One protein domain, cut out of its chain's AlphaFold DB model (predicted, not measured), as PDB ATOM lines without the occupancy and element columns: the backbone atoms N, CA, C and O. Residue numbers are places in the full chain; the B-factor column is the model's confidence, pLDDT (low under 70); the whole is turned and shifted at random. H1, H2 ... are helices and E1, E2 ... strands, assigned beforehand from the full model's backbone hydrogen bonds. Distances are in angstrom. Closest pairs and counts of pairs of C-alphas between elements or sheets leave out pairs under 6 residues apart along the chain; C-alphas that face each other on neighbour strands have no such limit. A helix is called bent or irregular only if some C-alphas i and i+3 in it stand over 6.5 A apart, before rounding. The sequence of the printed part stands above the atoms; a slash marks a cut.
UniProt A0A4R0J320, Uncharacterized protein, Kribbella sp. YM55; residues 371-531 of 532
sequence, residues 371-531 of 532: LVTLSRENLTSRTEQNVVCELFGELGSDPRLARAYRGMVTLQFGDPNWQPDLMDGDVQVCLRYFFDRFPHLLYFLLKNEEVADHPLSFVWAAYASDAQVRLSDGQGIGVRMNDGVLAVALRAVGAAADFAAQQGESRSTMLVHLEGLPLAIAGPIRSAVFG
ATOM      1  N   LEU A 371     148.212 179.854 131.729       81.69
ATOM      2  CA  LEU A 371     149.145 178.786 132.065       81.69
ATOM      3  C   LEU A 371     150.390 178.876 131.176       81.69
ATOM      4  O   LEU A 371     150.328 178.622 129.974       81.69
ATOM      5  N   VAL A 372     151.539 179.191 131.771       83.75
ATOM      6  CA  VAL A 372     152.839 179.168 131.093       83.75
ATOM      7  C   VAL A 372     153.532 177.851 131.422       83.75
ATOM      8  O   VAL A 372     154.083 177.686 132.509       83.75
ATOM      9  N   THR A 373     153.509 176.910 130.479       85.94
ATOM     10  CA  THR A 373     154.211 175.625 130.616       85.94
ATOM     11  C   THR A 373     155.595 175.706 129.981       85.94
ATOM     12  O   THR A 373     155.731 176.047 128.808       85.94
ATOM     13  N   LEU A 374     156.629 175.377 130.754       87.19
ATOM     14  CA  LEU A 374     158.027 175.420 130.339       87.19
ATOM     15  C   LEU A 374     158.611 174.008 130.338       87.19
ATOM     16  O   LEU A 374     158.962 173.463 131.388       87.19
ATOM     17  N   SER A 375     158.754 173.433 129.144       89.75
ATOM     18  CA  SER A 375     159.471 172.169 128.958       89.75
ATOM     19  C   SER A 375     160.975 172.342 129.195       89.75
ATOM     20  O   SER A 375     161.497 173.460 129.282       89.75
ATOM     21  N   ARG A 376     161.714 171.228 129.228       87.38
ATOM     22  CA  ARG A 376     163.177 171.243 129.406       87.38
ATOM     23  C   ARG A 376     163.906 172.097 128.371       87.38
ATOM     24  O   ARG A 376     164.884 172.777 128.687       87.38
ATOM     25  N   GLU A 377     163.426 172.067 127.133       84.62
ATOM     26  CA  GLU A 377     163.986 172.862 126.043       84.62
ATOM     27  C   GLU A 377     163.700 174.358 126.249       84.62
ATOM     28  O   GLU A 377     164.604 175.185 126.101       84.62
ATOM     29  N   ASN A 378     162.492 174.719 126.702       85.38
ATOM     30  CA  ASN A 378     162.140 176.115 126.980       85.38
ATOM     31  C   ASN A 378     162.954 176.696 128.149       85.38
ATOM     32  O   ASN A 378     163.335 177.864 128.112       85.38
ATOM     33  N   LEU A 379     163.282 175.883 129.161       86.25
ATOM     34  CA  LEU A 379     164.057 176.329 130.326       86.25
ATOM     35  C   LEU A 379     165.508 176.676 130.017       86.25
ATOM     36  O   LEU A 379     166.110 177.464 130.741       86.25
ATOM     37  N   THR A 380     166.068 176.135 128.939       85.38
ATOM     38  CA  THR A 380     167.451 176.420 128.525       85.38
ATOM     39  C   THR A 380     167.523 177.334 127.298       85.38
ATOM     40  O   THR A 380     168.570 177.928 127.023       85.38
ATOM     41  N   SER A 381     166.405 177.525 126.591       89.25
ATOM     42  CA  SER A 381     166.307 178.395 125.419       89.25
ATOM     43  C   SER A 381     166.071 179.858 125.796       89.25
ATOM     44  O   SER A 381     164.995 180.253 126.244       89.25
ATOM     45  N   ARG A 382     167.064 180.718 125.530       89.31
ATOM     46  CA  ARG A 382     166.923 182.175 125.718       89.31
ATOM     47  C   ARG A 382     165.846 182.793 124.832       89.31
ATOM     48  O   ARG A 382     165.251 183.785 125.232       89.31
ATOM     49  N   THR A 383     165.603 182.228 123.653       87.44
ATOM     50  CA  THR A 383     164.549 182.704 122.750       87.44
ATOM     51  C   THR A 383     163.175 182.499 123.381       87.44
ATOM     52  O   THR A 383     162.416 183.452 123.488       87.44
ATOM     53  N   GLU A 384     162.898 181.302 123.895       85.75
ATOM     54  CA  GLU A 384     161.610 180.968 124.522       85.75
ATOM     55  C   GLU A 384     161.395 181.743 125.826       85.75
ATOM     56  O   GLU A 384     160.330 182.307 126.068       85.75
ATOM     57  N   GLN A 385     162.447 181.878 126.637       88.75
ATOM     58  CA  GLN A 385     162.397 182.721 127.831       88.75
ATOM     59  C   GLN A 385     162.116 184.195 127.502       88.75
ATOM     60  O   GLN A 385     161.464 184.878 128.290       88.75
ATOM     61  N   ASN A 386     162.608 184.699 126.363       86.62
ATOM     62  CA  ASN A 386     162.315 186.059 125.917       86.62
ATOM     63  C   ASN A 386     160.853 186.225 125.511       86.62
ATOM     64  O   ASN A 386     160.285 187.250 125.856       86.62
ATOM     65  N   VAL A 387     160.240 185.228 124.871       85.62
ATOM     66  CA  VAL A 387     158.808 185.258 124.529       85.62
ATOM     67  C   VAL A 387     157.948 185.343 125.792       85.62
ATOM     68  O   VAL A 387     157.055 186.180 125.885       85.62
ATOM     69  N   VAL A 388     158.262 184.548 126.818       87.31
ATOM     70  CA  VAL A 388     157.559 184.616 128.114       87.31
ATOM     71  C   VAL A 388     157.764 185.972 128.797       87.31
ATOM     72  O   VAL A 388     156.846 186.550 129.369       87.31
ATOM     73  N   CYS A 389     158.974 186.515 128.712       89.94
ATOM     74  CA  CYS A 389     159.276 187.864 129.174       89.94
ATOM     75  C   CYS A 389     158.483 188.936 128.408       89.94
ATOM     76  O   CYS A 389     157.979 189.873 129.016       89.94
ATOM     77  N   GLU A 390     158.355 188.821 127.091       88.19
ATOM     78  CA  GLU A 390     157.560 189.737 126.270       88.19
ATOM     79  C   GLU A 390     156.087 189.695 126.673       88.19
ATOM     80  O   GLU A 390     155.520 190.758 126.900       88.19
ATOM     81  N   LEU A 391     155.526 188.506 126.920       87.31
ATOM     82  CA  LEU A 391     154.179 188.351 127.477       87.31
ATOM     83  C   LEU A 391     154.009 189.138 128.787       87.31
ATOM     84  O   LEU A 391     153.083 189.934 128.911       87.31
ATOM     85  N   PHE A 392     154.913 188.983 129.759       89.50
ATOM     86  CA  PHE A 392     154.838 189.759 131.005       89.50
ATOM     87  C   PHE A 392     154.997 191.268 130.781       89.50
ATOM     88  O   PHE A 392     154.359 192.070 131.465       89.50
ATOM     89  N   GLY A 393     155.820 191.662 129.807       89.06
ATOM     90  CA  GLY A 393     155.968 193.050 129.380       89.06
ATOM     91  C   GLY A 393     154.684 193.625 128.800       89.06
ATOM     92  O   GLY A 393     154.301 194.731 129.170       89.06
ATOM     93  N   GLU A 394     154.000 192.871 127.947       87.69
ATOM     94  CA  GLU A 394     152.713 193.245 127.365       87.69
ATOM     95  C   GLU A 394     151.640 193.374 128.444       87.69
ATOM     96  O   GLU A 394     151.004 194.428 128.537       87.69
ATOM     97  N   LEU A 395     151.519 192.374 129.326       86.31
ATOM     98  CA  LEU A 395     150.597 192.409 130.463       86.31
ATOM     99  C   LEU A 395     150.851 193.623 131.362       86.31
ATOM    100  O   LEU A 395     149.907 194.265 131.810       86.31
ATOM    101  N   GLY A 396     152.117 193.965 131.609       87.69
ATOM    102  CA  GLY A 396     152.499 195.096 132.455       87.69
ATOM    103  C   GLY A 396     152.491 196.471 131.778       87.69
ATOM    104  O   GLY A 396     152.650 197.478 132.471       87.69
ATOM    105  N   SER A 397     152.337 196.534 130.451       89.00
ATOM    106  CA  SER A 397     152.445 197.779 129.675       89.00
ATOM    107  C   SER A 397     151.206 198.676 129.751       89.00
ATOM    108  O   SER A 397     151.327 199.896 129.632       89.00
ATOM    109  N   ASP A 398     150.032 198.085 129.988       83.62
ATOM    110  CA  ASP A 398     148.759 198.784 130.175       83.62
ATOM    111  C   ASP A 398     148.242 198.539 131.603       83.62
ATOM    112  O   ASP A 398     147.971 197.391 131.959       83.62
ATOM    113  N   PRO A 399     148.013 199.590 132.415       81.44
ATOM    114  CA  PRO A 399     147.426 199.452 133.746       81.44
ATOM    115  C   PRO A 399     146.093 198.705 133.797       81.44
ATOM    116  O   PRO A 399     145.747 198.126 134.828       81.44
ATOM    117  N   ARG A 400     145.290 198.715 132.729       76.62
ATOM    118  CA  ARG A 400     144.056 197.915 132.671       76.62
ATOM    119  C   ARG A 400     144.372 196.430 132.529       76.62
ATOM    120  O   ARG A 400     143.830 195.644 133.302       76.62
ATOM    121  N   LEU A 401     145.257 196.067 131.601       78.56
ATOM    122  CA  LEU A 401     145.686 194.681 131.394       78.56
ATOM    123  C   LEU A 401     146.436 194.144 132.610       78.56
ATOM    124  O   LEU A 401     146.110 193.061 133.088       78.56
ATOM    125  N   ALA A 402     147.349 194.935 133.176       78.19
ATOM    126  CA  ALA A 402     148.111 194.548 134.352       78.19
ATOM    127  C   ALA A 402     147.164 194.155 135.491       78.19
ATOM    128  O   ALA A 402     147.240 193.054 136.034       78.19
ATOM    129  N   ARG A 403     146.178 195.015 135.769       77.81
ATOM    130  CA  ARG A 403     145.164 194.758 136.794       77.81
ATOM    131  C   ARG A 403     144.272 193.573 136.470       77.81
ATOM    132  O   ARG A 403     143.925 192.852 137.398       77.81
ATOM    133  N   ALA A 404     143.896 193.371 135.207       72.31
ATOM    134  CA  ALA A 404     143.057 192.249 134.793       72.31
ATOM    135  C   ALA A 404     143.759 190.892 134.985       72.31
ATOM    136  O   ALA A 404     143.109 189.934 135.389       72.31
ATOM    137  N   TYR A 405     145.077 190.835 134.775       78.62
ATOM    138  CA  TYR A 405     145.882 189.611 134.882       78.62
ATOM    139  C   TYR A 405     146.657 189.467 136.205       78.62
ATOM    140  O   TYR A 405     147.442 188.533 136.377       78.62
ATOM    141  N   ARG A 406     146.437 190.369 137.168       86.06
ATOM    142  CA  ARG A 406     146.994 190.272 138.524       86.06
ATOM    143  C   ARG A 406     146.545 188.963 139.178       86.06
ATOM    144  O   ARG A 406     145.347 188.766 139.381       86.06
ATOM    145  N   GLY A 407     147.503 188.121 139.551       80.06
ATOM    146  CA  GLY A 407     147.241 186.803 140.131       80.06
ATOM    147  C   GLY A 407     146.612 185.789 139.170       80.06
ATOM    148  O   GLY A 407     146.006 184.841 139.645       80.06
ATOM    149  N   MET A 408     146.717 185.979 137.850       80.50
ATOM    150  CA  MET A 408     146.108 185.097 136.840       80.50
ATOM    151  C   MET A 408     147.135 184.281 136.049       80.50
ATOM    152  O   MET A 408     146.772 183.634 135.069       80.50
ATOM    153  N   VAL A 409     148.414 184.309 136.432       82.00
ATOM    154  CA  VAL A 409     149.472 183.572 135.732       82.00
ATOM    155  C   VAL A 409     149.989 182.424 136.582       82.00
ATOM    156  O   VAL A 409     150.451 182.622 137.703       82.00
ATOM    157  N   THR A 410     149.971 181.220 136.024       85.31
ATOM    158  CA  THR A 410     150.598 180.036 136.616       85.31
ATOM    159  C   THR A 410     151.832 179.659 135.808       85.31
ATOM    160  O   THR A 410     151.769 179.567 134.582       85.31
ATOM    161  N   LEU A 411     152.954 179.430 136.491       87.31
ATOM    162  CA  LEU A 411     154.152 178.850 135.889       87.31
ATOM    163  C   LEU A 411     154.165 177.353 136.178       87.31
ATOM    164  O   LEU A 411     154.169 176.949 137.339       87.31
ATOM    165  N   GLN A 412     154.203 176.542 135.128       87.81
ATOM    166  CA  GLN A 412     154.352 175.099 135.234       87.81
ATOM    167  C   GLN A 412     155.678 174.679 134.609       87.81
ATOM    168  O   GLN A 412     155.993 175.044 133.476       87.81
ATOM    169  N   PHE A 413     156.451 173.895 135.352       88.56
ATOM    170  CA  PHE A 413     157.730 173.369 134.902       88.56
ATOM    171  C   PHE A 413     157.594 171.898 134.538       88.56
ATOM    172  O   PHE A 413     157.040 171.108 135.300       88.56
ATOM    173  N   GLY A 414     158.133 171.537 133.379       86.25
ATOM    174  CA  GLY A 414     158.154 170.162 132.912       86.25
ATOM    175  C   GLY A 414     157.116 169.820 131.853       86.25
ATOM    176  O   GLY A 414     156.381 170.661 131.341       86.25
ATOM    177  N   ASP A 415     157.107 168.541 131.511       81.56
ATOM    178  CA  ASP A 415     156.197 167.891 130.579       81.56
ATOM    179  C   ASP A 415     155.790 166.513 131.152       81.56
ATOM    180  O   ASP A 415     156.325 166.095 132.185       81.56
ATOM    181  N   PRO A 416     154.848 165.775 130.536       78.19
ATOM    182  CA  PRO A 416     154.399 164.483 131.065       78.19
ATOM    183  C   PRO A 416     155.511 163.446 131.309       78.19
ATOM    184  O   PRO A 416     155.299 162.502 132.066       78.19
ATOM    185  N   ASN A 417     156.686 163.601 130.691       78.69
ATOM    186  CA  ASN A 417     157.822 162.688 130.826       78.69
ATOM    187  C   ASN A 417     158.939 163.236 131.731       78.69
ATOM    188  O   ASN A 417     159.898 162.515 132.023       78.69
ATOM    189  N   TRP A 418     158.848 164.493 132.167       81.75
ATOM    190  CA  TRP A 418     159.843 165.146 133.009       81.75
ATOM    191  C   TRP A 418     159.188 166.216 133.883       81.75
ATOM    192  O   TRP A 418     158.813 167.271 133.390       81.75
ATOM    193  N   GLN A 419     159.089 165.956 135.185       83.31
ATOM    194  CA  GLN A 419     158.495 166.870 136.164       83.31
ATOM    195  C   GLN A 419     159.579 167.336 137.150       83.31
ATOM    196  O   GLN A 419     159.793 166.676 138.171       83.31
ATOM    197  N   PRO A 420     160.347 168.392 136.819       87.31
ATOM    198  CA  PRO A 420     161.319 168.963 137.743       87.31
ATOM    199  C   PRO A 420     160.599 169.671 138.896       87.31
ATOM    200  O   PRO A 420     159.490 170.176 138.736       87.31
ATOM    201  N   ASP A 421     161.258 169.744 140.048       88.81
ATOM    202  CA  ASP A 421     160.804 170.559 141.173       88.81
ATOM    203  C   ASP A 421     161.564 171.901 141.214       88.81
ATOM    204  O   ASP A 421     162.455 172.166 140.402       88.81
ATOM    205  N   LEU A 422     161.232 172.771 142.170       90.56
ATOM    206  CA  LEU A 422     161.891 174.075 142.318       90.56
ATOM    207  C   LEU A 422     163.365 173.992 142.767       90.56
ATOM    208  O   LEU A 422     164.042 175.025 142.800       90.56
ATOM    209  N   MET A 423     163.871 172.802 143.122       91.38
ATOM    210  CA  MET A 423     165.292 172.576 143.407       91.38
ATOM    211  C   MET A 423     166.104 172.241 142.144       91.38
ATOM    212  O   MET A 423     167.335 172.198 142.215       91.38
ATOM    213  N   ASP A 424     165.456 172.011 140.995       93.06
ATOM    214  CA  ASP A 424     166.135 171.774 139.721       93.06
ATOM    215  C   ASP A 424     166.905 173.026 139.259       93.06
ATOM    216  O   ASP A 424     166.386 174.144 139.229       93.06
ATOM    217  N   GLY A 425     168.176 172.841 138.893       93.56
ATOM    218  CA  GLY A 425     169.067 173.948 138.549       93.56
ATOM    219  C   GLY A 425     168.630 174.731 137.310       93.56
ATOM    220  O   GLY A 425     168.796 175.952 137.282       93.56
ATOM    221  N   ASP A 426     168.043 174.070 136.309       93.25
ATOM    222  CA  ASP A 426     167.569 174.740 135.095       93.25
ATOM    223  C   ASP A 426     166.318 175.580 135.407       93.25
ATOM    224  O   ASP A 426     166.197 176.715 134.935       93.25
ATOM    225  N   VAL A 427     165.437 175.079 136.285       94.50
ATOM    226  CA  VAL A 427     164.276 175.827 136.803       94.50
ATOM    227  C   VAL A 427     164.726 177.070 137.573       94.50
ATOM    228  O   VAL A 427     164.256 178.172 137.289       94.50
ATOM    229  N   GLN A 428     165.686 176.937 138.493       95.69
ATOM    230  CA  GLN A 428     166.204 178.064 139.281       95.69
ATOM    231  C   GLN A 428     166.854 179.143 138.405       95.69
ATOM    232  O   GLN A 428     166.620 180.338 138.600       95.69
ATOM    233  N   VAL A 429     167.647 178.736 137.406       95.69
ATOM    234  CA  VAL A 429     168.272 179.661 136.447       95.69
ATOM    235  C   VAL A 429     167.217 180.381 135.606       95.69
ATOM    236  O   VAL A 429     167.358 181.582 135.352       95.69
ATOM    237  N   CYS A 430     166.160 179.682 135.188       95.00
ATOM    238  CA  CYS A 430     165.060 180.274 134.434       95.00
ATOM    239  C   CYS A 430     164.247 181.267 135.280       95.00
ATOM    240  O   CYS A 430     164.051 182.409 134.866       95.00
ATOM    241  N   LEU A 431     163.858 180.889 136.500       95.38
ATOM    242  CA  LEU A 431     163.141 181.770 137.423       95.38
ATOM    243  C   LEU A 431     163.944 183.028 137.744       95.38
ATOM    244  O   LEU A 431     163.408 184.136 137.698       95.38
ATOM    245  N   ARG A 432     165.249 182.882 137.995       96.31
ATOM    246  CA  ARG A 432     166.142 184.027 138.190       96.31
ATOM    247  C   ARG A 432     166.163 184.947 136.978       96.31
ATOM    248  O   ARG A 432     166.114 186.160 137.143       96.31
ATOM    249  N   TYR A 433     166.198 184.385 135.771       95.69
ATOM    250  CA  TYR A 433     166.119 185.181 134.549       95.69
ATOM    251  C   TYR A 433     164.815 185.985 134.465       95.69
ATOM    252  O   TYR A 433     164.856 187.173 134.145       95.69
ATOM    253  N   PHE A 434     163.676 185.369 134.795       95.69
ATOM    254  CA  PHE A 434     162.392 186.064 134.795       95.69
ATOM    255  C   PHE A 434     162.334 187.172 135.837       95.69
ATOM    256  O   PHE A 434     161.985 188.290 135.478       95.69
ATOM    257  N   PHE A 435     162.732 186.925 137.087       95.69
ATOM    258  CA  PHE A 435     162.709 187.969 138.115       95.69
ATOM    259  C   PHE A 435     163.748 189.079 137.882       95.69
ATOM    260  O   PHE A 435     163.477 190.234 138.207       95.69
ATOM    261  N   ASP A 436     164.903 188.778 137.275       95.31
ATOM    262  CA  ASP A 436     165.899 189.802 136.928       95.31
ATOM    263  C   ASP A 436     165.352 190.765 135.858       95.31
ATOM    264  O   ASP A 436     165.691 191.951 135.855       95.31
ATOM    265  N   ARG A 437     164.490 190.272 134.959       94.94
ATOM    266  CA  ARG A 437     163.887 191.065 133.878       94.94
ATOM    267  C   ARG A 437     162.532 191.673 134.254       94.94
ATOM    268  O   ARG A 437     162.224 192.778 133.817       94.94
ATOM    269  N   PHE A 438     161.778 190.986 135.106       93.88
ATOM    270  CA  PHE A 438     160.472 191.368 135.638       93.88
ATOM    271  C   PHE A 438     160.478 191.273 137.168       93.88
ATOM    272  O   PHE A 438     159.929 190.331 137.740       93.88
ATOM    273  N   PRO A 439     161.054 192.269 137.870       95.00
ATOM    274  CA  PRO A 439     161.164 192.234 139.332       95.00
ATOM    275  C   PRO A 439     159.817 192.147 140.057       95.00
ATOM    276  O   PRO A 439     159.744 191.665 141.184       95.00
ATOM    277  N   HIS A 440     158.750 192.613 139.408       95.50
ATOM    278  CA  HIS A 440     157.385 192.609 139.918       95.50
ATOM    279  C   HIS A 440     156.579 191.381 139.477       95.50
ATOM    280  O   HIS A 440     155.368 191.388 139.642       95.50
ATOM    281  N   LEU A 441     157.211 190.327 138.941       94.94
ATOM    282  CA  LEU A 441     156.524 189.126 138.447       94.94
ATOM    283  C   LEU A 441     155.516 188.542 139.452       94.94
ATOM    284  O   LEU A 441     154.449 188.105 139.037       94.94
ATOM    285  N   LEU A 442     155.805 188.610 140.761       94.19
ATOM    286  CA  LEU A 442     154.872 188.199 141.821       94.19
ATOM    287  C   LEU A 442     153.465 188.789 141.650       94.19
ATOM    288  O   LEU A 442     152.497 188.085 141.893       94.19
ATOM    289  N   TYR A 443     153.355 190.032 141.172       93.12
ATOM    290  CA  TYR A 443     152.083 190.711 140.923       93.12
ATOM    291  C   TYR A 443     151.142 189.909 140.004       93.12
ATOM    292  O   TYR A 443     149.921 189.963 140.155       93.12
ATOM    293  N   PHE A 444     151.698 189.141 139.064       90.06
ATOM    294  CA  PHE A 444     150.940 188.339 138.107       90.06
ATOM    295  C   PHE A 444     150.704 186.897 138.564       90.06
ATOM    296  O   PHE A 444     149.790 186.253 138.055       90.06
ATOM    297  N   LEU A 445     151.496 186.380 139.508       88.25
ATOM    298  CA  LEU A 445     151.471 184.960 139.855       88.25
ATOM    299  C   LEU A 445     150.241 184.588 140.687       88.25
ATOM    300  O   LEU A 445     149.973 185.194 141.728       88.25
ATOM    301  N   LEU A 446     149.522 183.558 140.237       79.88
ATOM    302  CA  LEU A 446     148.395 182.968 140.948       79.88
ATOM    303  C   LEU A 446     148.869 182.328 142.260       79.88
ATOM    304  O   LEU A 446     149.847 181.579 142.289       79.88
ATOM    305  N   LYS A 447     148.136 182.590 143.346       75.81
ATOM    306  CA  LYS A 447     148.242 181.826 144.592       75.81
ATOM    307  C   LYS A 447     147.385 180.569 144.434       75.81
ATOM    308  O   LYS A 447     146.164 180.660 144.488       75.81
ATOM    309  N   ASN A 448     148.019 179.424 144.193       63.72
ATOM    310  CA  ASN A 448     147.338 178.133 144.177       63.72
ATOM    311  C   ASN A 448     147.508 177.472 145.555       63.72
ATOM    312  O   ASN A 448     148.637 177.323 146.014       63.72
ATOM    313  N   GLU A 449     146.406 177.141 146.232       53.94
ATOM    314  CA  GLU A 449     146.429 176.499 147.559       53.94
ATOM    315  C   GLU A 449     146.487 174.959 147.471       53.94
ATOM    316  O   GLU A 449     146.846 174.307 148.448       53.94
ATOM    317  N   GLU A 450     146.203 174.375 146.300       42.91
ATOM    318  CA  GLU A 450     146.252 172.924 146.053       42.91
ATOM    319  C   GLU A 450     147.653 172.431 145.667       42.91
ATOM    320  O   GLU A 450     148.013 171.280 145.916       42.91
ATOM    321  N   VAL A 451     148.467 173.309 145.077       47.97
ATOM    322  CA  VAL A 451     149.878 173.045 144.778       47.97
ATOM    323  C   VAL A 451     150.700 173.689 145.888       47.97
ATOM    324  O   VAL A 451     150.581 174.884 146.126       47.97
ATOM    325  N   ALA A 452     151.563 172.921 146.557       45.50
ATOM    326  CA  ALA A 452     152.377 173.366 147.700       45.50
ATOM    327  C   ALA A 452     153.339 174.553 147.414       45.50
ATOM    328  O   ALA A 452     154.092 174.981 148.293       45.50
ATOM    329  N   ASP A 453     153.315 175.107 146.204       60.94
ATOM    330  CA  ASP A 453     154.175 176.182 145.744       60.94
ATOM    331  C   ASP A 453     153.504 177.544 145.943       60.94
ATOM    332  O   ASP A 453     152.950 178.165 145.037       60.94
ATOM    333  N   HIS A 454     153.617 178.051 147.168       76.38
ATOM    334  CA  HIS A 454     153.357 179.455 147.470       76.38
ATOM    335  C   HIS A 454     154.141 180.364 146.482       76.38
ATOM    336  O   HIS A 454     155.318 180.095 146.250       76.38
ATOM    337  N   PRO A 455     153.603 181.478 145.933       84.69
ATOM    338  CA  PRO A 455     154.302 182.281 144.911       84.69
ATOM    339  C   PRO A 455     155.715 182.762 145.297       84.69
ATOM    340  O   PRO A 455     156.600 182.910 144.454       84.69
ATOM    341  N   LEU A 456     155.966 182.970 146.595       89.69
ATOM    342  CA  LEU A 456     157.311 183.267 147.114       89.69
ATOM    343  C   LEU A 456     158.311 182.109 146.988       89.69
ATOM    344  O   LEU A 456     159.512 182.370 146.932       89.69
ATOM    345  N   SER A 457     157.859 180.862 146.866       89.38
ATOM    346  CA  SER A 457     158.709 179.704 146.584       89.38
ATOM    347  C   SER A 457     159.456 179.860 145.260       89.38
ATOM    348  O   SER A 457     160.640 179.529 145.204       89.38
ATOM    349  N   PHE A 458     158.844 180.470 144.236       92.19
ATOM    350  CA  PHE A 458     159.537 180.802 142.983       92.19
ATOM    351  C   PHE A 458     160.655 181.833 143.193       92.19
ATOM    352  O   PHE A 458     161.726 181.732 142.596       92.19
ATOM    353  N   VAL A 459     160.437 182.814 144.074       94.44
ATOM    354  CA  VAL A 459     161.441 183.838 144.406       94.44
ATOM    355  C   VAL A 459     162.611 183.216 145.170       94.44
ATOM    356  O   VAL A 459     163.775 183.513 144.892       94.44
ATOM    357  N   TRP A 460     162.323 182.338 146.132       93.44
ATOM    358  CA  TRP A 460     163.363 181.636 146.879       93.44
ATOM    359  C   TRP A 460     164.140 180.667 145.993       93.44
ATOM    360  O   TRP A 460     165.361 180.628 146.095       93.44
ATOM    361  N   ALA A 461     163.481 179.970 145.068       93.12
ATOM    362  CA  ALA A 461     164.158 179.167 144.052       93.12
ATOM    363  C   ALA A 461     165.108 180.017 143.190       93.12
ATOM    364  O   ALA A 461     166.238 179.616 142.928       93.12
ATOM    365  N   ALA A 462     164.687 181.223 142.803       94.94
ATOM    366  CA  ALA A 462     165.488 182.122 141.977       94.94
ATOM    367  C   ALA A 462     166.737 182.684 142.687       94.94
ATOM    368  O   ALA A 462     167.804 182.796 142.076       94.94
ATOM    369  N   TYR A 463     166.611 183.087 143.957       95.56
ATOM    370  CA  TYR A 463     167.628 183.916 144.625       95.56
ATOM    371  C   TYR A 463     168.144 183.390 145.965       95.56
ATOM    372  O   TYR A 463     169.095 183.958 146.500       95.56
ATOM    373  N   ALA A 464     167.539 182.340 146.510       93.31
ATOM    374  CA  ALA A 464     167.918 181.721 147.778       93.31
ATOM    375  C   ALA A 464     167.903 180.185 147.674       93.31
ATOM    376  O   ALA A 464     167.481 179.485 148.598       93.31
ATOM    377  N   SER A 465     168.329 179.653 146.525       91.88
ATOM    378  CA  SER A 465     168.305 178.216 146.242       91.88
ATOM    379  C   SER A 465     169.179 177.396 147.190       91.88
ATOM    380  O   SER A 465     168.851 176.258 147.510       91.88
ATOM    381  N   ASP A 466     170.254 177.980 147.714       92.38
ATOM    382  CA  ASP A 466     171.119 177.380 148.731       92.38
ATOM    383  C   ASP A 466     170.421 177.198 150.092       92.38
ATOM    384  O   ASP A 466     170.831 176.360 150.903       92.38
ATOM    385  N   ALA A 467     169.352 177.958 150.341       91.75
ATOM    386  CA  ALA A 467     168.514 177.837 151.525       91.75
ATOM    387  C   ALA A 467     167.357 176.838 151.350       91.75
ATOM    388  O   ALA A 467     166.732 176.478 152.354       91.75
ATOM    389  N   GLN A 468     167.068 176.371 150.129       91.12
ATOM    390  CA  GLN A 468     166.031 175.366 149.902       91.12
ATOM    391  C   GLN A 468     166.414 174.024 150.531       91.12
ATOM    392  O   GLN A 468     167.558 173.567 150.473       91.12
ATOM    393  N   VAL A 469     165.433 173.380 151.151       89.94
ATOM    394  CA  VAL A 469     165.578 172.074 151.788       89.94
ATOM    395  C   VAL A 469     164.408 171.190 151.424       89.94
ATOM    396  O   VAL A 469     163.262 171.621 151.463       89.94
ATOM    397  N   ARG A 470     164.682 169.921 151.138       88.06
ATOM    398  CA  ARG A 470     163.614 168.936 151.004       88.06
ATOM    399  C   ARG A 470     163.056 168.608 152.391       88.06
ATOM    400  O   ARG A 470     163.830 168.354 153.320       88.06
ATOM    401  N   LEU A 471     161.737 168.666 152.534       81.50
ATOM    402  CA  LEU A 471     161.052 168.361 153.786       81.50
ATOM    403  C   LEU A 471     161.140 166.861 154.097       81.50
ATOM    404  O   LEU A 471     161.374 166.025 153.221       81.50
ATOM    405  N   SER A 472     161.000 166.514 155.377       74.81
ATOM    406  CA  SER A 472     161.162 165.139 155.872       74.81
ATOM    407  C   SER A 472     160.094 164.164 155.371       74.81
ATOM    408  O   SER A 472     160.319 162.959 155.411       74.81
ATOM    409  N   ASP A 473     158.956 164.677 154.908       72.62
ATOM    410  CA  ASP A 473     157.888 163.906 154.261       72.62
ATOM    411  C   ASP A 473     158.244 163.464 152.829       72.62
ATOM    412  O   ASP A 473     157.541 162.646 152.240       72.62
ATOM    413  N   GLY A 474     159.343 163.982 152.267       65.19
ATOM    414  CA  GLY A 474     159.790 163.699 150.908       65.19
ATOM    415  C   GLY A 474     158.890 164.270 149.808       65.19
ATOM    416  O   GLY A 474     159.183 164.029 148.639       65.19
ATOM    417  N   GLN A 475     157.835 165.011 150.162       62.34
ATOM    418  CA  GLN A 475     156.797 165.493 149.247       62.34
ATOM    419  C   GLN A 475     156.832 167.017 149.055       62.34
ATOM    420  O   GLN A 475     156.251 167.502 148.091       62.34
ATOM    421  N   GLY A 476     157.541 167.769 149.909       71.75
ATOM    422  CA  GLY A 476     157.626 169.232 149.802       71.75
ATOM    423  C   GLY A 476     159.041 169.820 149.787       71.75
ATOM    424  O   GLY A 476     160.014 169.218 150.262       71.75
ATOM    425  N   ILE A 477     159.146 171.047 149.270       81.44
ATOM    426  CA  ILE A 477     160.335 171.903 149.362       81.44
ATOM    427  C   ILE A 477     160.056 172.995 150.397       81.44
ATOM    428  O   ILE A 477     159.115 173.770 150.270       81.44
ATOM    429  N   GLY A 478     160.892 173.065 151.427       83.75
ATOM    430  CA  GLY A 478     160.926 174.159 152.389       83.75
ATOM    431  C   GLY A 478     162.110 175.092 152.145       83.75
ATOM    432  O   GLY A 478     162.992 174.823 151.331       83.75
ATOM    433  N   VAL A 479     162.172 176.180 152.911       86.81
ATOM    434  CA  VAL A 479     163.291 177.132 152.881       86.81
ATOM    435  C   VAL A 479     163.790 177.382 154.299       86.81
ATOM    436  O   VAL A 479     163.017 177.685 155.208       86.81
ATOM    437  N   ARG A 480     165.104 177.255 154.509       89.25
ATOM    438  CA  ARG A 480     165.751 177.630 155.769       89.25
ATOM    439  C   ARG A 480     165.786 179.143 155.888       89.25
ATOM    440  O   ARG A 480     166.564 179.805 155.208       89.25
ATOM    441  N   MET A 481     164.990 179.679 156.800       86.56
ATOM    442  CA  MET A 481     164.946 181.117 157.029       86.56
ATOM    443  C   MET A 481     166.283 181.657 157.543       86.56
ATOM    444  O   MET A 481     166.826 181.184 158.539       86.56
ATOM    445  N   ASN A 482     166.793 182.672 156.851       89.12
ATOM    446  CA  ASN A 482     167.949 183.474 157.231       89.12
ATOM    447  C   ASN A 482     167.783 184.902 156.676       89.12
ATOM    448  O   ASN A 482     166.856 185.171 155.905       89.12
ATOM    449  N   ASP A 483     168.688 185.810 157.043       89.25
ATOM    450  CA  ASP A 483     168.625 187.217 156.622       89.25
ATOM    451  C   ASP A 483     168.640 187.386 155.093       89.25
ATOM    452  O   ASP A 483     167.995 188.288 154.561       89.25
ATOM    453  N   GLY A 484     169.329 186.496 154.370       90.19
ATOM    454  CA  GLY A 484     169.370 186.488 152.907       90.19
ATOM    455  C   GLY A 484     168.015 186.155 152.282       90.19
ATOM    456  O   GLY A 484     167.543 186.890 151.415       90.19
ATOM    457  N   VAL A 485     167.350 185.102 152.768       91.12
ATOM    458  CA  VAL A 485     165.993 184.706 152.338       91.12
ATOM    459  C   VAL A 485     164.993 185.834 152.589       91.12
ATOM    460  O   VAL A 485     164.182 186.162 151.719       91.12
ATOM    461  N   LEU A 486     165.072 186.465 153.764       90.94
ATOM    462  CA  LEU A 486     164.205 187.586 154.114       90.94
ATOM    463  C   LEU A 486     164.460 188.801 153.210       90.94
ATOM    464  O   LEU A 486     163.511 189.397 152.706       90.94
ATOM    465  N   ALA A 487     165.724 189.146 152.949       93.00
ATOM    466  CA  ALA A 487     166.092 190.256 152.068       93.00
ATOM    467  C   ALA A 487     165.605 190.055 150.622       93.00
ATOM    468  O   ALA A 487     165.217 191.014 149.951       93.00
ATOM    469  N   VAL A 488     165.615 188.812 150.141       93.62
ATOM    470  CA  VAL A 488     165.068 188.433 148.834       93.62
ATOM    471  C   VAL A 488     163.547 188.616 148.804       93.62
ATOM    472  O   VAL A 488     163.035 189.267 147.893       93.62
ATOM    473  N   ALA A 489     162.832 188.117 149.816       91.75
ATOM    474  CA  ALA A 489     161.379 188.264 149.904       91.75
ATOM    475  C   ALA A 489     160.956 189.740 150.000       91.75
ATOM    476  O   ALA A 489     160.068 190.175 149.271       91.75
ATOM    477  N   LEU A 490     161.649 190.535 150.824       94.19
ATOM    478  CA  LEU A 490     161.448 191.984 150.935       94.19
ATOM    479  C   LEU A 490     161.555 192.686 149.581       94.19
ATOM    480  O   LEU A 490     160.721 193.523 149.245       94.19
ATOM    481  N   ARG A 491     162.574 192.332 148.793       95.75
ATOM    482  CA  ARG A 491     162.802 192.922 147.474       95.75
ATOM    483  C   ARG A 491     161.698 192.561 146.491       95.75
ATOM    484  O   ARG A 491     161.205 193.449 145.807       95.75
ATOM    485  N   ALA A 492     161.320 191.288 146.418       95.94
ATOM    486  CA  ALA A 492     160.319 190.825 145.461       95.94
ATOM    487  C   ALA A 492     158.918 191.356 145.802       95.94
ATOM    488  O   ALA A 492     158.240 191.906 144.935       95.94
ATOM    489  N   VAL A 493     158.506 191.271 147.074       95.44
ATOM    490  CA  VAL A 493     157.216 191.815 147.535       95.44
ATOM    491  C   VAL A 493     157.199 193.337 147.405       95.44
ATOM    492  O   VAL A 493     156.202 193.903 146.967       95.44
ATOM    493  N   GLY A 494     158.316 194.003 147.715       96.62
ATOM    494  CA  GLY A 494     158.487 195.438 147.499       96.62
ATOM    495  C   GLY A 494     158.323 195.834 146.035       96.62
ATOM    496  O   GLY A 494     157.530 196.719 145.739       96.62
ATOM    497  N   ALA A 495     158.991 195.137 145.116       97.38
ATOM    498  CA  ALA A 495     158.885 195.399 143.683       97.38
ATOM    499  C   ALA A 495     157.457 195.189 143.155       97.38
ATOM    500  O   ALA A 495     156.966 196.011 142.384       97.38
ATOM    501  N   ALA A 496     156.766 194.136 143.600       96.19
ATOM    502  CA  ALA A 496     155.367 193.906 143.249       96.19
ATOM    503  C   ALA A 496     154.437 194.992 143.821       96.19
ATOM    504  O   ALA A 496     153.527 195.451 143.136       96.19
ATOM    505  N   ALA A 497     154.683 195.450 145.051       92.81
ATOM    506  CA  ALA A 497     153.898 196.504 145.695       92.81
ATOM    507  C   ALA A 497     154.127 197.882 145.057       92.81
ATOM    508  O   ALA A 497     153.182 198.653 144.881       92.81
ATOM    509  N   ASP A 498     155.373 198.190 144.692       96.94
ATOM    510  CA  ASP A 498     155.743 199.382 143.927       96.94
ATOM    511  C   ASP A 498     155.062 199.364 142.555       96.94
ATOM    512  O   ASP A 498     154.501 200.376 142.135       96.94
ATOM    513  N   PHE A 499     155.062 198.211 141.883       96.94
ATOM    514  CA  PHE A 499     154.390 198.040 140.602       96.94
ATOM    515  C   PHE A 499     152.871 198.192 140.727       96.94
ATOM    516  O   PHE A 499     152.290 198.961 139.971       96.94
ATOM    517  N   ALA A 500     152.230 197.577 141.725       86.81
ATOM    518  CA  ALA A 500     150.803 197.773 141.996       86.81
ATOM    519  C   ALA A 500     150.453 199.266 142.153       86.81
ATOM    520  O   ALA A 500     149.499 199.755 141.550       86.81
ATOM    521  N   ALA A 501     151.281 200.022 142.882       90.50
ATOM    522  CA  ALA A 501     151.116 201.469 143.010       90.50
ATOM    523  C   ALA A 501     151.277 202.213 141.671       90.50
ATOM    524  O   ALA A 501     150.511 203.135 141.391       90.50
ATOM    525  N   GLN A 502     152.224 201.801 140.822       94.19
ATOM    526  CA  GLN A 502     152.392 202.353 139.468       94.19
ATOM    527  C   GLN A 502     151.176 202.071 138.573       94.19
ATOM    528  O   GLN A 502     150.822 202.921 137.759       94.19
ATOM    529  N   GLN A 503     150.498 200.935 138.768       88.44
ATOM    530  CA  GLN A 503     149.255 200.586 138.067       88.44
ATOM    531  C   GLN A 503     147.996 201.237 138.675       88.44
ATOM    532  O   GLN A 503     146.872 200.961 138.245       88.44
ATOM    533  N   GLY A 504     148.161 202.128 139.661       82.56
ATOM    534  CA  GLY A 504     147.067 202.863 140.297       82.56
ATOM    535  C   GLY A 504     146.319 202.077 141.377       82.56
ATOM    536  O   GLY A 504     145.168 202.396 141.670       82.56
ATOM    537  N   GLU A 505     146.939 201.051 141.961       83.06
ATOM    538  CA  GLU A 505     146.377 200.256 143.054       83.06
ATOM    539  C   GLU A 505     147.045 200.558 144.399       83.06
ATOM    540  O   GLU A 505     148.113 201.164 144.485       83.06
ATOM    541  N   SER A 506     146.425 200.100 145.490       87.31
ATOM    542  CA  SER A 506     147.092 200.122 146.789       87.31
ATOM    543  C   SER A 506     148.266 199.146 146.800       87.31
ATOM    544  O   SER A 506     148.138 197.993 146.389       87.31
ATOM    545  N   ARG A 507     149.387 199.563 147.397       88.94
ATOM    546  CA  ARG A 507     150.505 198.661 147.725       88.94
ATOM    547  C   ARG A 507     150.016 197.437 148.501       88.94
ATOM    548  O   ARG A 507     150.475 196.328 148.251       88.94
ATOM    549  N   SER A 508     149.060 197.637 149.416       85.94
ATOM    550  CA  SER A 508     148.524 196.595 150.300       85.94
ATOM    551  C   SER A 508     147.856 195.434 149.562       85.94
ATOM    552  O   SER A 508     147.673 194.383 150.161       85.94
ATOM    553  N   THR A 509     147.528 195.577 148.275       77.94
ATOM    554  CA  THR A 509     147.036 194.472 147.436       77.94
ATOM    555  C   THR A 509     148.021 193.298 147.403       77.94
ATOM    556  O   THR A 509     147.609 192.148 147.311       77.94
ATOM    557  N   MET A 510     149.324 193.559 147.552       88.25
ATOM    558  CA  MET A 510     150.357 192.515 147.568       88.25
ATOM    559  C   MET A 510     150.506 191.805 148.925       88.25
ATOM    560  O   MET A 510     151.350 190.919 149.053       88.25
ATOM    561  N   LEU A 511     149.689 192.147 149.934       81.81
ATOM    562  CA  LEU A 511     149.652 191.422 151.213       81.81
ATOM    563  C   LEU A 511     149.234 189.956 151.052       81.81
ATOM    564  O   LEU A 511     149.610 189.144 151.893       81.81
ATOM    565  N   VAL A 512     148.524 189.617 149.969       77.69
ATOM    566  CA  VAL A 512     148.096 188.247 149.644       77.69
ATOM    567  C   VAL A 512     149.269 187.260 149.586       77.69
ATOM    568  O   VAL A 512     149.139 186.116 150.004       77.69
ATOM    569  N   HIS A 513     150.459 187.710 149.173       83.19
ATOM    570  CA  HIS A 513     151.669 186.876 149.151       83.19
ATOM    571  C   HIS A 513     152.310 186.683 150.531       83.19
ATOM    572  O   HIS A 513     153.375 186.085 150.631       83.19
ATOM    573  N   LEU A 514     151.733 187.237 151.596       82.56
ATOM    574  CA  LEU A 514     152.165 186.982 152.970       82.56
ATOM    575  C   LEU A 514     151.174 186.089 153.727       82.56
ATOM    576  O   LEU A 514     151.448 185.724 154.871       82.56
ATOM    577  N   GLU A 515     150.029 185.761 153.129       76.31
ATOM    578  CA  GLU A 515     149.029 184.884 153.731       76.31
ATOM    579  C   GLU A 515     149.560 183.454 153.848       76.31
ATOM    580  O   GLU A 515     150.197 182.936 152.936       76.31
ATOM    581  N   GLY A 516     149.314 182.811 154.990       68.31
ATOM    582  CA  GLY A 516     149.812 181.460 155.266       68.31
ATOM    583  C   GLY A 516     151.295 181.391 155.656       68.31
ATOM    584  O   GLY A 516     151.752 180.348 156.121       68.31
ATOM    585  N   LEU A 517     152.053 182.490 155.553       78.62
ATOM    586  CA  LEU A 517     153.413 182.531 156.083       78.62
ATOM    587  C   LEU A 517     153.418 182.671 157.615       78.62
ATOM    588  O   LEU A 517     152.663 183.475 158.168       78.62
ATOM    589  N   PRO A 518     154.338 181.984 158.321       77.69
ATOM    590  CA  PRO A 518     154.577 182.216 159.740       77.69
ATOM    591  C   PRO A 518     154.785 183.702 160.058       77.69
ATOM    592  O   PRO A 518     155.527 184.399 159.359       77.69
ATOM    593  N   LEU A 519     154.202 184.182 161.162       75.69
ATOM    594  CA  LEU A 519     154.257 185.597 161.561       75.69
ATOM    595  C   LEU A 519     155.693 186.130 161.694       75.69
ATOM    596  O   LEU A 519     155.959 187.287 161.378       75.69
ATOM    597  N   ALA A 520     156.635 185.275 162.102       75.88
ATOM    598  CA  ALA A 520     158.059 185.607 162.183       75.88
ATOM    599  C   ALA A 520     158.682 185.994 160.825       75.88
ATOM    600  O   ALA A 520     159.706 186.671 160.792       75.88
ATOM    601  N   ILE A 521     158.064 185.577 159.717       79.56
ATOM    602  CA  ILE A 521     158.479 185.866 158.341       79.56
ATOM    603  C   ILE A 521     157.616 186.990 157.765       79.56
ATOM    604  O   ILE A 521     158.138 187.980 157.254       79.56
ATOM    605  N   ALA A 522     156.292 186.860 157.885       84.00
ATOM    606  CA  ALA A 522     155.346 187.827 157.343       84.00
ATOM    607  C   ALA A 522     155.462 189.200 158.020       84.00
ATOM    608  O   ALA A 522     155.376 190.216 157.342       84.00
ATOM    609  N   GLY A 523     155.685 189.248 159.337       86.38
ATOM    610  CA  GLY A 523     155.732 190.482 160.128       86.38
ATOM    611  C   GLY A 523     156.810 191.472 159.667       86.38
ATOM    612  O   GLY A 523     156.466 192.609 159.336       86.38
ATOM    613  N   PRO A 524     158.093 191.067 159.577       89.00
ATOM    614  CA  PRO A 524     159.156 191.935 159.073       89.00
ATOM    615  C   PRO A 524     158.912 192.428 157.642       89.00
ATOM    616  O   PRO A 524     159.139 193.603 157.359       89.00
ATOM    617  N   ILE A 525     158.407 191.562 156.751       89.38
ATOM    618  CA  ILE A 525     158.082 191.952 155.369       89.38
ATOM    619  C   ILE A 525     156.935 192.957 155.357       89.38
ATOM    620  O   ILE A 525     157.013 193.985 154.683       89.38
ATOM    621  N   ARG A 526     155.894 192.689 156.147       89.75
ATOM    622  CA  ARG A 526     154.704 193.524 156.237       89.75
ATOM    623  C   ARG A 526     155.053 194.937 156.708       89.75
ATOM    624  O   ARG A 526     154.698 195.908 156.044       89.75
ATOM    625  N   SER A 527     155.809 195.034 157.801       90.00
ATOM    626  CA  SER A 527     156.233 196.316 158.366       90.00
ATOM    627  C   SER A 527     157.136 197.092 157.401       90.00
ATOM    628  O   SER A 527     156.903 198.273 157.147       90.00
ATOM    629  N   ALA A 528     158.117 196.427 156.782       91.75
ATOM    630  CA  ALA A 528     159.078 197.089 155.902       91.75
ATOM    631  C   ALA A 528     158.485 197.544 154.556       91.75
ATOM    632  O   ALA A 528     158.875 198.594 154.050       91.75
ATOM    633  N   VAL A 529     157.570 196.773 153.955       91.44
ATOM    634  CA  VAL A 529     157.033 197.068 152.612       91.44
ATOM    635  C   VAL A 529     155.774 197.942 152.657       91.44
ATOM    636  O   VAL A 529     155.565 198.760 151.750       91.44
ATOM    637  N   PHE A 530     154.941 197.783 153.693       88.38
ATOM    638  CA  PHE A 530     153.622 198.423 153.777       88.38
ATOM    639  C   PHE A 530     153.480 199.435 154.923       88.38
ATOM    640  O   PHE A 530     152.495 200.168 154.938       88.38
ATOM    641  N   GLY A 531     154.451 199.530 155.840       77.56
ATOM    642  CA  GLY A 531     154.482 200.567 156.880       77.56
ATOM    643  C   GLY A 531     153.446 200.412 157.997       77.56
ATOM    644  O   GLY A 531     153.085 201.411 158.617       77.56
TER     645      GLY A 531
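Overview. This is residues 371 to 531 of the 532 residues of an uncharacterized protein of Kribbella sp. YM55 (UniProt A0A4R0J320). The short helices H5 and H6 lie in the middle, with H7, H8 and H9 folded back and forth as a three-helix group on one side and H1, H2 and H4 with the two-strand parallel ribbon E1 E2 on the other. The small antiparallel hairpin E3 E4 lies near H6 residues 457 to 461, and H3 makes a corner with the end of H2. The printed part has 161 residues, mostly helix, in the order E1 H1 H2 H3 E2 H4 H5 H6 E3 E4 H7 H8 H9. It is compact, with a radius of gyration of the C-alphas of 15.2 A and spans of 43 by 37 by 26 A.

Along the chain. E1, residues 371 to 374, begins at C-alpha 371 (149.145, 178.786, 132.065). H1 is residues 376 to 380, H2 382 to 397, 21.7 A long, and H3 399 to 405. E2, residues 409 to 413, spans 13.2 A. H4 is residues 425 to 437, 18.5 A, H5 441 to 444, and H6 455 to 463, 13.4 A. E3 is residues 468 to 470 and E4 477 to 479. H7, residues 483 to 502, spans 28.1 A. H8 is residues 507 to 514, 12.9 A, only just irregular: C-alphas 509 and 512 are 6.7 A apart. H9, residues 519 to 530, 15.0 A, ends at C-alpha 530 (153.622, 198.423, 153.777).

Arrangement. E1 and E2 are parallel, with N 372 and O 410 at 2.8 A; with H1, H2 and H3 between them they form a strand-helix-strand unit, two parallel neighbour strands joined through helices. H2 touches H3 only at the corner, closest C-alphas Gly 396 and Ala 402, 4.8 A. H1 touches H4, closest C-alphas Leu 379 and Cys 430, 5.8 A. H6 touches H4, about perpendicular at 81 degrees, closest C-alphas Arg 432 and Ala 462, 4.3 A. E3 and E4 form an antiparallel hairpin, with N 469 and O 478 at 2.8 A. H7 is the hub, touching H5, H6, H8 and H9. H7 and H8 are a helical hairpin, closest C-alphas Ala 497 and Arg 507, 4.5 A. H8 and H9 are another, at a shallow tilt of 16 degrees, opposite ways, closest C-alphas Leu 514 and Ala 522, 5.5 A. H2 and H7 are apart. Every O i to N i+4 pair is within hydrogen-bond range in H2, H3, H4 and H7; the counts are 4 of 5 in H6, 6 of 8 in H9, 0 of 1 in H1 and 0 of 4 in H8, whose O i to N i+3 counts are 1 of 2 in H1 and 4 of 5 in H8, while H5 is too short for an i+4 pair.

Size, cuts and confidence. The C-alphas of Asn 417 and Gly 531, the two farthest apart, are 46.1 A from each other. The printed part has no cut, and the link from E2 to H4, 11 residues, is long. Mean pLDDT of the printed part is 85.9; residues 448 to 453, 474 to 475 and 516 are under 70.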